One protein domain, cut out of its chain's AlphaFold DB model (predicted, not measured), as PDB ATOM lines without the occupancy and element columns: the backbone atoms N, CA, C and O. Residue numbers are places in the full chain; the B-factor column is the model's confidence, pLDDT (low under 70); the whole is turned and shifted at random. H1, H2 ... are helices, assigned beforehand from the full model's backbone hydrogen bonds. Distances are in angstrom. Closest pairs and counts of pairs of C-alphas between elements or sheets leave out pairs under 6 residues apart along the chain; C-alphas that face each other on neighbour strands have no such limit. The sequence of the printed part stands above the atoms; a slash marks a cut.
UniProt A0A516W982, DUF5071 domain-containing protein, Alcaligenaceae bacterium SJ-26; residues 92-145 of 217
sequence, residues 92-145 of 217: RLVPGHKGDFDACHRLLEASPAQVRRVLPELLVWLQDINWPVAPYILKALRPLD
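What this domain is: This is residues 92 to 145 of the 217 residues of the protein "DUF5071 domain-containing protein" of Alcaligenaceae bacterium SJ-26 (UniProt A0A516W982). Three short helices stand roughly lengthwise, with H4 at the corner between H1 on one side and H3 on the other, and the small helix H2 sits at one end, where H1 and H4 finish and H3 starts. Residues 92 to 95 run along the remaining side, between H1 and H3, and the link from H3 to H4 turns at the opposite end. The printed part has 54 residues with four named helices, in the order H1, H2, H3, H4, and no named strand; the class is all helix. It is compact, with a radius of gyration of the C-alphas of 9.7 A and spans of 26 by 19 by 15 A.

Where its parts are: H1, the longest helix, holds residues 101 to 109 and measures 12.6 A from C-alpha 101 at (48.099, 44.828, 142.041) to C-alpha 109. H4 holds residues 134 to 141, 10.6 A, and ends with C-alpha 141 at (59.640, 35.204, 136.141). H3 is residues 119 to 124, 9.0 A, and H2 is residues 112 to 117, 8.9 A.

How they stand to each other: H1 and H4 touch at a shallow tilt of 19 degrees, the same way; their closest C-alphas, of Leu 108 and Ala 140, are 5.7 A apart. H3 and H4 are close but not clearly touching, opposite ways at a shallow tilt of 19 degrees, with the closest C-alphas, of Leu 122 and Ile 137, 6.7 A apart. H2 and H4 are close but not clearly touching, with C-alphas of Val 115 and Ala 140 closest at 7.6 A, and only just about perpendicular at 70.4 degrees. H1 and H3 are apart. Every O i to N i+4 pair is within hydrogen-bond range in H1, H3 and H4; in H2 it is 1 of 2.

The domain as a whole: The two C-alphas farthest apart, of Gly 99 and Asp 145, are 27.2 A apart. The printed part has no cut. The links H1 to H2 and H2 to H3 are tight, and H3 to H4 is short. The mean pLDDT of the printed part is 96.2, and no printed residue is under 70.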
ATOM      1  N   ARG A  92      45.275  40.080 130.857       94.69
ATOM      2  CA  ARG A  92      45.037  40.502 132.244       94.69
ATOM      3  C   ARG A  92      46.165  40.126 133.199       94.69
ATOM      4  O   ARG A  92      46.103  40.516 134.366       94.69
ATOM      5  N   LEU A  93      47.136  39.329 132.754       96.56
ATOM      6  CA  LEU A  93      48.322  38.983 133.542       96.56
ATOM      7  C   LEU A  93      49.371  40.097 133.514       96.56
ATOM      8  O   LEU A  93      50.241  40.135 134.380       96.56
ATOM      9  N   VAL A  94      49.296  40.995 132.533       97.56
ATOM     10  CA  VAL A  94      50.203  42.133 132.406       97.56
ATOM     11  C   VAL A  94      49.596  43.320 133.158       97.56
ATOM     12  O   VAL A  94      48.430  43.642 132.916       97.56
ATOM     13  N   PRO A  95      50.345  43.986 134.055       98.12
ATOM     14  CA  PRO A  95      49.882  45.225 134.670       98.12
ATOM     15  C   PRO A  95      49.513  46.275 133.617       98.12
ATOM     16  O   PRO A  95      50.225  46.452 132.630       98.12
ATOM     17  N   GLY A  96      48.415  46.998 133.834       96.75
ATOM     18  CA  GLY A  96      48.052  48.165 133.024       96.75
ATOM     19  C   GLY A  96      48.693  49.469 133.515       96.75
ATOM     20  O   GLY A  96      48.809  50.433 132.760       96.75
ATOM     21  N   HIS A  97      49.111  49.520 134.783       97.25
ATOM     22  CA  HIS A  97      49.782  50.663 135.404       97.25
ATOM     23  C   HIS A  97      50.668  50.220 136.582       97.25
ATOM     24  O   HIS A  97      50.511  49.129 137.126       97.25
ATOM     25  N   LYS A  98      51.558  51.106 137.057       96.75
ATOM     26  CA  LYS A  98      52.553  50.827 138.120       96.75
ATOM     27  C   LYS A  98      51.994  50.397 139.488       96.75
ATOM     28  O   LYS A  98      52.771  50.106 140.390       96.75
ATOM     29  N   GLY A  99      50.675  50.424 139.664       95.44
ATOM     30  CA  GLY A  99      49.972  50.051 140.895       95.44
ATOM     31  C   GLY A  99      48.844  49.050 140.650       95.44
ATOM     32  O   GLY A  99      47.920  48.980 141.452       95.44
ATOM     33  N   ASP A 100      48.869  48.342 139.520       97.94
ATOM     34  CA  ASP A 100      47.876  47.327 139.165       97.94
ATOM     35  C   ASP A 100      48.186  46.017 139.902       97.94
ATOM     36  O   ASP A 100      48.746  45.063 139.359       97.94
ATOM     37  N   PHE A 101      47.879  46.002 141.201       97.75
ATOM     38  CA  PHE A 101      48.099  44.828 142.041       97.75
ATOM     39  C   PHE A 101      47.152  43.677 141.689       97.75
ATOM     40  O   PHE A 101      47.513  42.520 141.891       97.75
ATOM     41  N   ASP A 102      45.991  43.961 141.097       97.44
ATOM     42  CA  ASP A 102      45.061  42.927 140.641       97.44
ATOM     43  C   ASP A 102      45.684  42.082 139.520       97.44
ATOM     44  O   ASP A 102      45.561  40.854 139.531       97.44
ATOM     45  N   ALA A 103      46.395  42.707 138.572       97.44
ATOM     46  CA  ALA A 103      47.189  41.981 137.579       97.44
ATOM     47  C   ALA A 103      48.309  41.166 138.229       97.44
ATOM     48  O   ALA A 103      48.485  39.999 137.882       97.44
ATOM     49  N   CYS A 104      49.008  41.726 139.219       97.94
ATOM     50  CA  CYS A 104      50.043  41.005 139.960       97.94
ATOM     51  C   CYS A 104      49.503  39.757 140.673       97.94
ATOM     52  O   CYS A 104      50.155  38.714 140.647       97.94
ATOM     53  N   HIS A 105      48.320  39.835 141.287       97.38
ATOM     54  CA  HIS A 105      47.688  38.685 141.933       97.38
ATOM     55  C   HIS A 105      47.382  37.578 140.922       97.38
ATOM     56  O   HIS A 105      47.815  36.443 141.119       97.38
ATOM     57  N   ARG A 106      46.753  37.921 139.790       97.00
ATOM     58  CA  ARG A 106      46.500  36.958 138.704       97.00
ATOM     59  C   ARG A 106      47.793  36.366 138.147       97.00
ATOM     60  O   ARG A 106      47.858  35.173 137.876       97.00
ATOM     61  N   LEU A 107      48.830  37.189 137.989       97.12
ATOM     62  CA  LEU A 107      50.129  36.763 137.482       97.12
ATOM     63  C   LEU A 107      50.801  35.738 138.405       97.12
ATOM     64  O   LEU A 107      51.378  34.771 137.917       97.12
ATOM     65  N   LEU A 108      50.724  35.927 139.723       96.25
ATOM     66  CA  LEU A 108      51.312  34.995 140.690       96.25
ATOM     67  C   LEU A 108      50.574  33.651 140.772       96.25
ATOM     68  O   LEU A 108      51.170  32.667 141.207       96.25
ATOM     69  N   GLU A 109      49.309  33.609 140.365       95.12
ATOM     70  CA  GLU A 109      48.503  32.385 140.273       95.12
ATOM     71  C   GLU A 109      48.609  31.707 138.896       95.12
ATOM     72  O   GLU A 109      48.204  30.553 138.733       95.12
ATOM     73  N   ALA A 110      49.166  32.401 137.899       94.44
ATOM     74  CA  ALA A 110      49.274  31.899 136.541       94.44
ATOM     75  C   ALA A 110      50.254  30.723 136.434       94.44
ATOM     76  O   ALA A 110      51.319  30.675 137.054       94.44
ATOM     77  N   SER A 111      49.929  29.781 135.553       92.88
ATOM     78  CA  SER A 111      50.855  28.709 135.195       92.88
ATOM     79  C   SER A 111      52.077  29.264 134.444       92.88
ATOM     80  O   SER A 111      51.943  30.220 133.672       92.88
ATOM     81  N   PRO A 112      53.255  28.614 134.526       91.38
ATOM     82  CA  PRO A 112      54.420  29.003 133.725       91.38
ATOM     83  C   PRO A 112      54.123  29.079 132.219       91.38
ATOM     84  O   PRO A 112      54.699  29.893 131.504       91.38
ATOM     85  N   ALA A 113      53.192  28.256 131.721       91.81
ATOM     86  CA  ALA A 113      52.766  28.287 130.327       91.81
ATOM     87  C   ALA A 113      52.018  29.574 129.955       91.81
ATOM     88  O   ALA A 113      52.223  30.076 128.854       91.81
ATOM     89  N   GLN A 114      51.187  30.105 130.852       93.50
ATOM     90  CA  GLN A 114      50.502  31.383 130.652       93.50
ATOM     91  C   GLN A 114      51.487  32.552 130.745       93.50
ATOM     92  O   GLN A 114      51.497  33.388 129.846       93.50
ATOM     93  N   VAL A 115      52.371  32.557 131.752       95.12
ATOM     94  CA  VAL A 115      53.404  33.599 131.918       95.12
ATOM     95  C   VAL A 115      54.289  33.701 130.671       95.12
ATOM     96  O   VAL A 115      54.535  34.797 130.177       95.12
ATOM     97  N   ARG A 116      54.703  32.563 130.092       94.00
ATOM     98  CA  ARG A 116      55.504  32.535 128.855       94.00
ATOM     99  C   ARG A 116      54.852  33.251 127.671       94.00
ATOM    100  O   ARG A 116      55.573  33.767 126.826       94.00
ATOM    101  N   ARG A 117      53.518  33.269 127.580       94.06
ATOM    102  CA  ARG A 117      52.804  33.877 126.443       94.06
ATOM    103  C   ARG A 117      52.812  35.403 126.461       94.06
ATOM    104  O   ARG A 117      52.560  35.988 125.420       94.06
ATOM    105  N   VAL A 118      53.077  36.010 127.615       95.75
ATOM    106  CA  VAL A 118      53.086  37.471 127.820       95.75
ATOM    107  C   VAL A 118      54.441  37.965 128.333       95.75
ATOM    108  O   VAL A 118      54.560  39.004 128.979       95.75
ATOM    109  N   LEU A 119      55.478  37.154 128.131       95.69
ATOM    110  CA  LEU A 119      56.786  37.379 128.721       95.69
ATOM    111  C   LEU A 119      57.436  38.701 128.263       95.69
ATOM    112  O   LEU A 119      57.925  39.423 129.135       95.69
ATOM    113  N   PRO A 120      57.438  39.063 126.962       96.00
ATOM    114  CA  PRO A 120      57.966  40.355 126.523       96.00
ATOM    115  C   PRO A 120      57.274  41.544 127.205       96.00
ATOM    116  O   PRO A 120      57.939  42.473 127.655       96.00
ATOM    117  N   GLU A 121      55.950  41.492 127.343       97.50
ATOM    118  CA  GLU A 121      55.144  42.543 127.960       97.50
ATOM    119  C   GLU A 121      55.406  42.654 129.465       97.50
ATOM    120  O   GLU A 121      55.471  43.755 130.008       97.50
ATOM    121  N   LEU A 122      55.613  41.527 130.148       98.06
ATOM    122  CA  LEU A 122      56.003  41.520 131.558       98.06
ATOM    123  C   LEU A 122      57.388  42.137 131.771       98.06
ATOM    124  O   LEU A 122      57.583  42.872 132.736       98.06
ATOM    125  N   LEU A 123      58.346  41.877 130.879       98.31
ATOM    126  CA  LEU A 123      59.704  42.406 131.017       98.31
ATOM    127  C   LEU A 123      59.757  43.940 130.929       98.31
ATOM    128  O   LEU A 123      60.633  44.538 131.553       98.31
ATOM    129  N   VAL A 124      58.816  44.583 130.224       98.25
ATOM    130  CA  VAL A 124      58.684  46.055 130.181       98.25
ATOM    131  C   VAL A 124      58.476  46.635 131.583       98.25
ATOM    132  O   VAL A 124      59.029  47.683 131.909       98.25
ATOM    133  N   TRP A 125      57.766  45.918 132.459       98.44
ATOM    134  CA  TRP A 125      57.544  46.318 133.853       98.44
ATOM    135  C   TRP A 125      58.791  46.219 134.743       98.44
ATOM    136  O   TRP A 125      58.725  46.552 135.925       98.44
ATOM    137  N   LEU A 126      59.928  45.796 134.178       98.38
ATOM    138  CA  LEU A 126      61.244  45.803 134.816       98.38
ATOM    139  C   LEU A 126      62.169  46.917 134.290       98.38
ATOM    140  O   LEU A 126      63.342  46.936 134.656       98.38
ATOM    141  N   GLN A 127      61.669  47.847 133.465       97.75
ATOM    142  CA  GLN A 127      62.414  49.061 133.087       97.75
ATOM    143  C   GLN A 127      62.713  49.973 134.287       97.75
ATOM    144  O   GLN A 127      63.670  50.743 134.250       97.75
ATOM    145  N   ASP A 128      61.915  49.884 135.352       97.19
ATOM    146  CA  ASP A 128      62.146  50.584 136.611       97.19
ATOM    147  C   ASP A 128      61.713  49.702 137.786       97.19
ATOM    148  O   ASP A 128      60.526  49.493 138.045       97.19
ATOM    149  N   ILE A 129      62.694  49.184 138.524       97.12
ATOM    150  CA  ILE A 129      62.458  48.326 139.694       97.12
ATOM    151  C   ILE A 129      61.778  49.083 140.844       97.12
ATOM    152  O   ILE A 129      61.206  48.456 141.736       97.12
ATOM    153  N   ASN A 130      61.761  50.419 140.814       97.12
ATOM    154  CA  ASN A 130      61.041  51.214 141.806       97.12
ATOM    155  C   ASN A 130      59.522  51.203 141.587       97.12
ATOM    156  O   ASN A 130      58.775  51.678 142.447       97.12
ATOM    157  N   TRP A 131      59.028  50.681 140.458       98.00
ATOM    158  CA  TRP A 131      57.593  50.505 140.274       98.00
ATOM    159  C   TRP A 131      57.042  49.486 141.280       98.00
ATOM    160  O   TRP A 131      57.560  48.372 141.361       98.00
ATOM    161  N   PRO A 132      55.953  49.808 142.011       98.19
ATOM    162  CA  PRO A 132      55.388  48.917 143.030       98.19
ATOM    163  C   PRO A 132      55.054  47.499 142.546       98.19
ATOM    164  O   PRO A 132      55.046  46.560 143.341       98.19
ATOM    165  N   VAL A 133      54.782  47.330 141.250       98.44
ATOM    166  CA  VAL A 133      54.498  46.029 140.628       98.44
ATOM    167  C   VAL A 133      55.752  45.191 140.346       98.44
ATOM    168  O   VAL A 133      55.652  43.966 140.324       98.44
ATOM    169  N   ALA A 134      56.937  45.793 140.188       98.25
ATOM    170  CA  ALA A 134      58.152  45.100 139.743       98.25
ATOM    171  C   ALA A 134      58.545  43.873 140.600       98.25
ATOM    172  O   ALA A 134      58.869  42.833 140.018       98.25
ATOM    173  N   PRO A 135      58.446  43.896 141.949       98.06
ATOM    174  CA  PRO A 135      58.741  42.718 142.770       98.06
ATOM    175  C   PRO A 135      57.854  41.503 142.454       98.06
ATOM    176  O   PRO A 135      58.312  40.360 142.521       98.06
ATOM    177  N   TYR A 136      56.590  41.734 142.084       98.12
ATOM    178  CA  TYR A 136      55.652  40.674 141.708       98.12
ATOM    179  C   TYR A 136      56.026  40.066 140.358       98.12
ATOM    180  O   TYR A 136      55.991  38.843 140.204       98.12
ATOM    181  N   ILE A 137      56.459  40.908 139.416       98.19
ATOM    182  CA  ILE A 137      56.940  40.466 138.106       98.19
ATOM    183  C   ILE A 137      58.197  39.607 138.269       98.19
ATOM    184  O   ILE A 137      58.221  38.471 137.801       98.19
ATOM    185  N   LEU A 138      59.205  40.079 139.012       97.62
ATOM    186  CA  LEU A 138      60.426  39.307 139.290       97.62
ATOM    187  C   LEU A 138      60.106  37.925 139.879       97.62
ATOM    188  O   LEU A 138      60.646  36.909 139.433       97.62
ATOM    189  N   LYS A 139      59.183  37.876 140.848       96.94
ATOM    190  CA  LYS A 139      58.743  36.627 141.477       96.94
ATOM    191  C   LYS A 139      58.095  35.667 140.474       96.94
ATOM    192  O   LYS A 139      58.373  34.470 140.539       96.94
ATOM    193  N   ALA A 140      57.271  36.174 139.560       96.62
ATOM    194  CA  ALA A 140      56.608  35.371 138.533       96.62
ATOM    195  C   ALA A 140      57.572  34.851 137.452       96.62
ATOM    196  O   ALA A 140      57.351  33.771 136.904       96.62
ATOM    197  N   LEU A 141      58.654  35.584 137.160       96.44
ATOM    198  CA  LEU A 141      59.640  35.204 136.141       96.44
ATOM    199  C   LEU A 141      60.709  34.230 136.649       96.44
ATOM    200  O   LEU A 141      61.211  33.418 135.874       96.44
ATOM    201  N   ARG A 142      61.029  34.260 137.948       92.19
ATOM    202  CA  ARG A 142      62.027  33.382 138.584       92.19
ATOM    203  C   ARG A 142      61.922  31.885 138.218       92.19
ATOM    204  O   ARG A 142      62.968  31.281 137.980       92.19
ATOM    205  N   PRO A 143      60.735  31.242 138.200       90.00
ATOM    206  CA  PRO A 143      60.630  29.812 137.907       90.00
ATOM    207  C   PRO A 143      60.763  29.466 136.417       90.00
ATOM    208  O   PRO A 143      60.787  28.276 136.094       90.00
ATOM    209  N   LEU A 144      60.816  30.455 135.516       91.12
ATOM    210  CA  LEU A 144      60.871  30.193 134.082       91.12
ATOM    211  C   LEU A 144      62.192  29.542 133.667       91.12
ATOM    212  O   LEU A 144      63.263  29.800 134.213       91.12
ATOM    213  N   ASP A 145      62.061  28.656 132.687       89.81
ATOM    214  CA  ASP A 145      63.131  27.883 132.074       89.81
ATOM    215  C   ASP A 145      63.827  28.684 130.957       89.81
ATOM    216  O   ASP A 145      63.774  29.916 130.909       89.81
TER     217      ASP A 145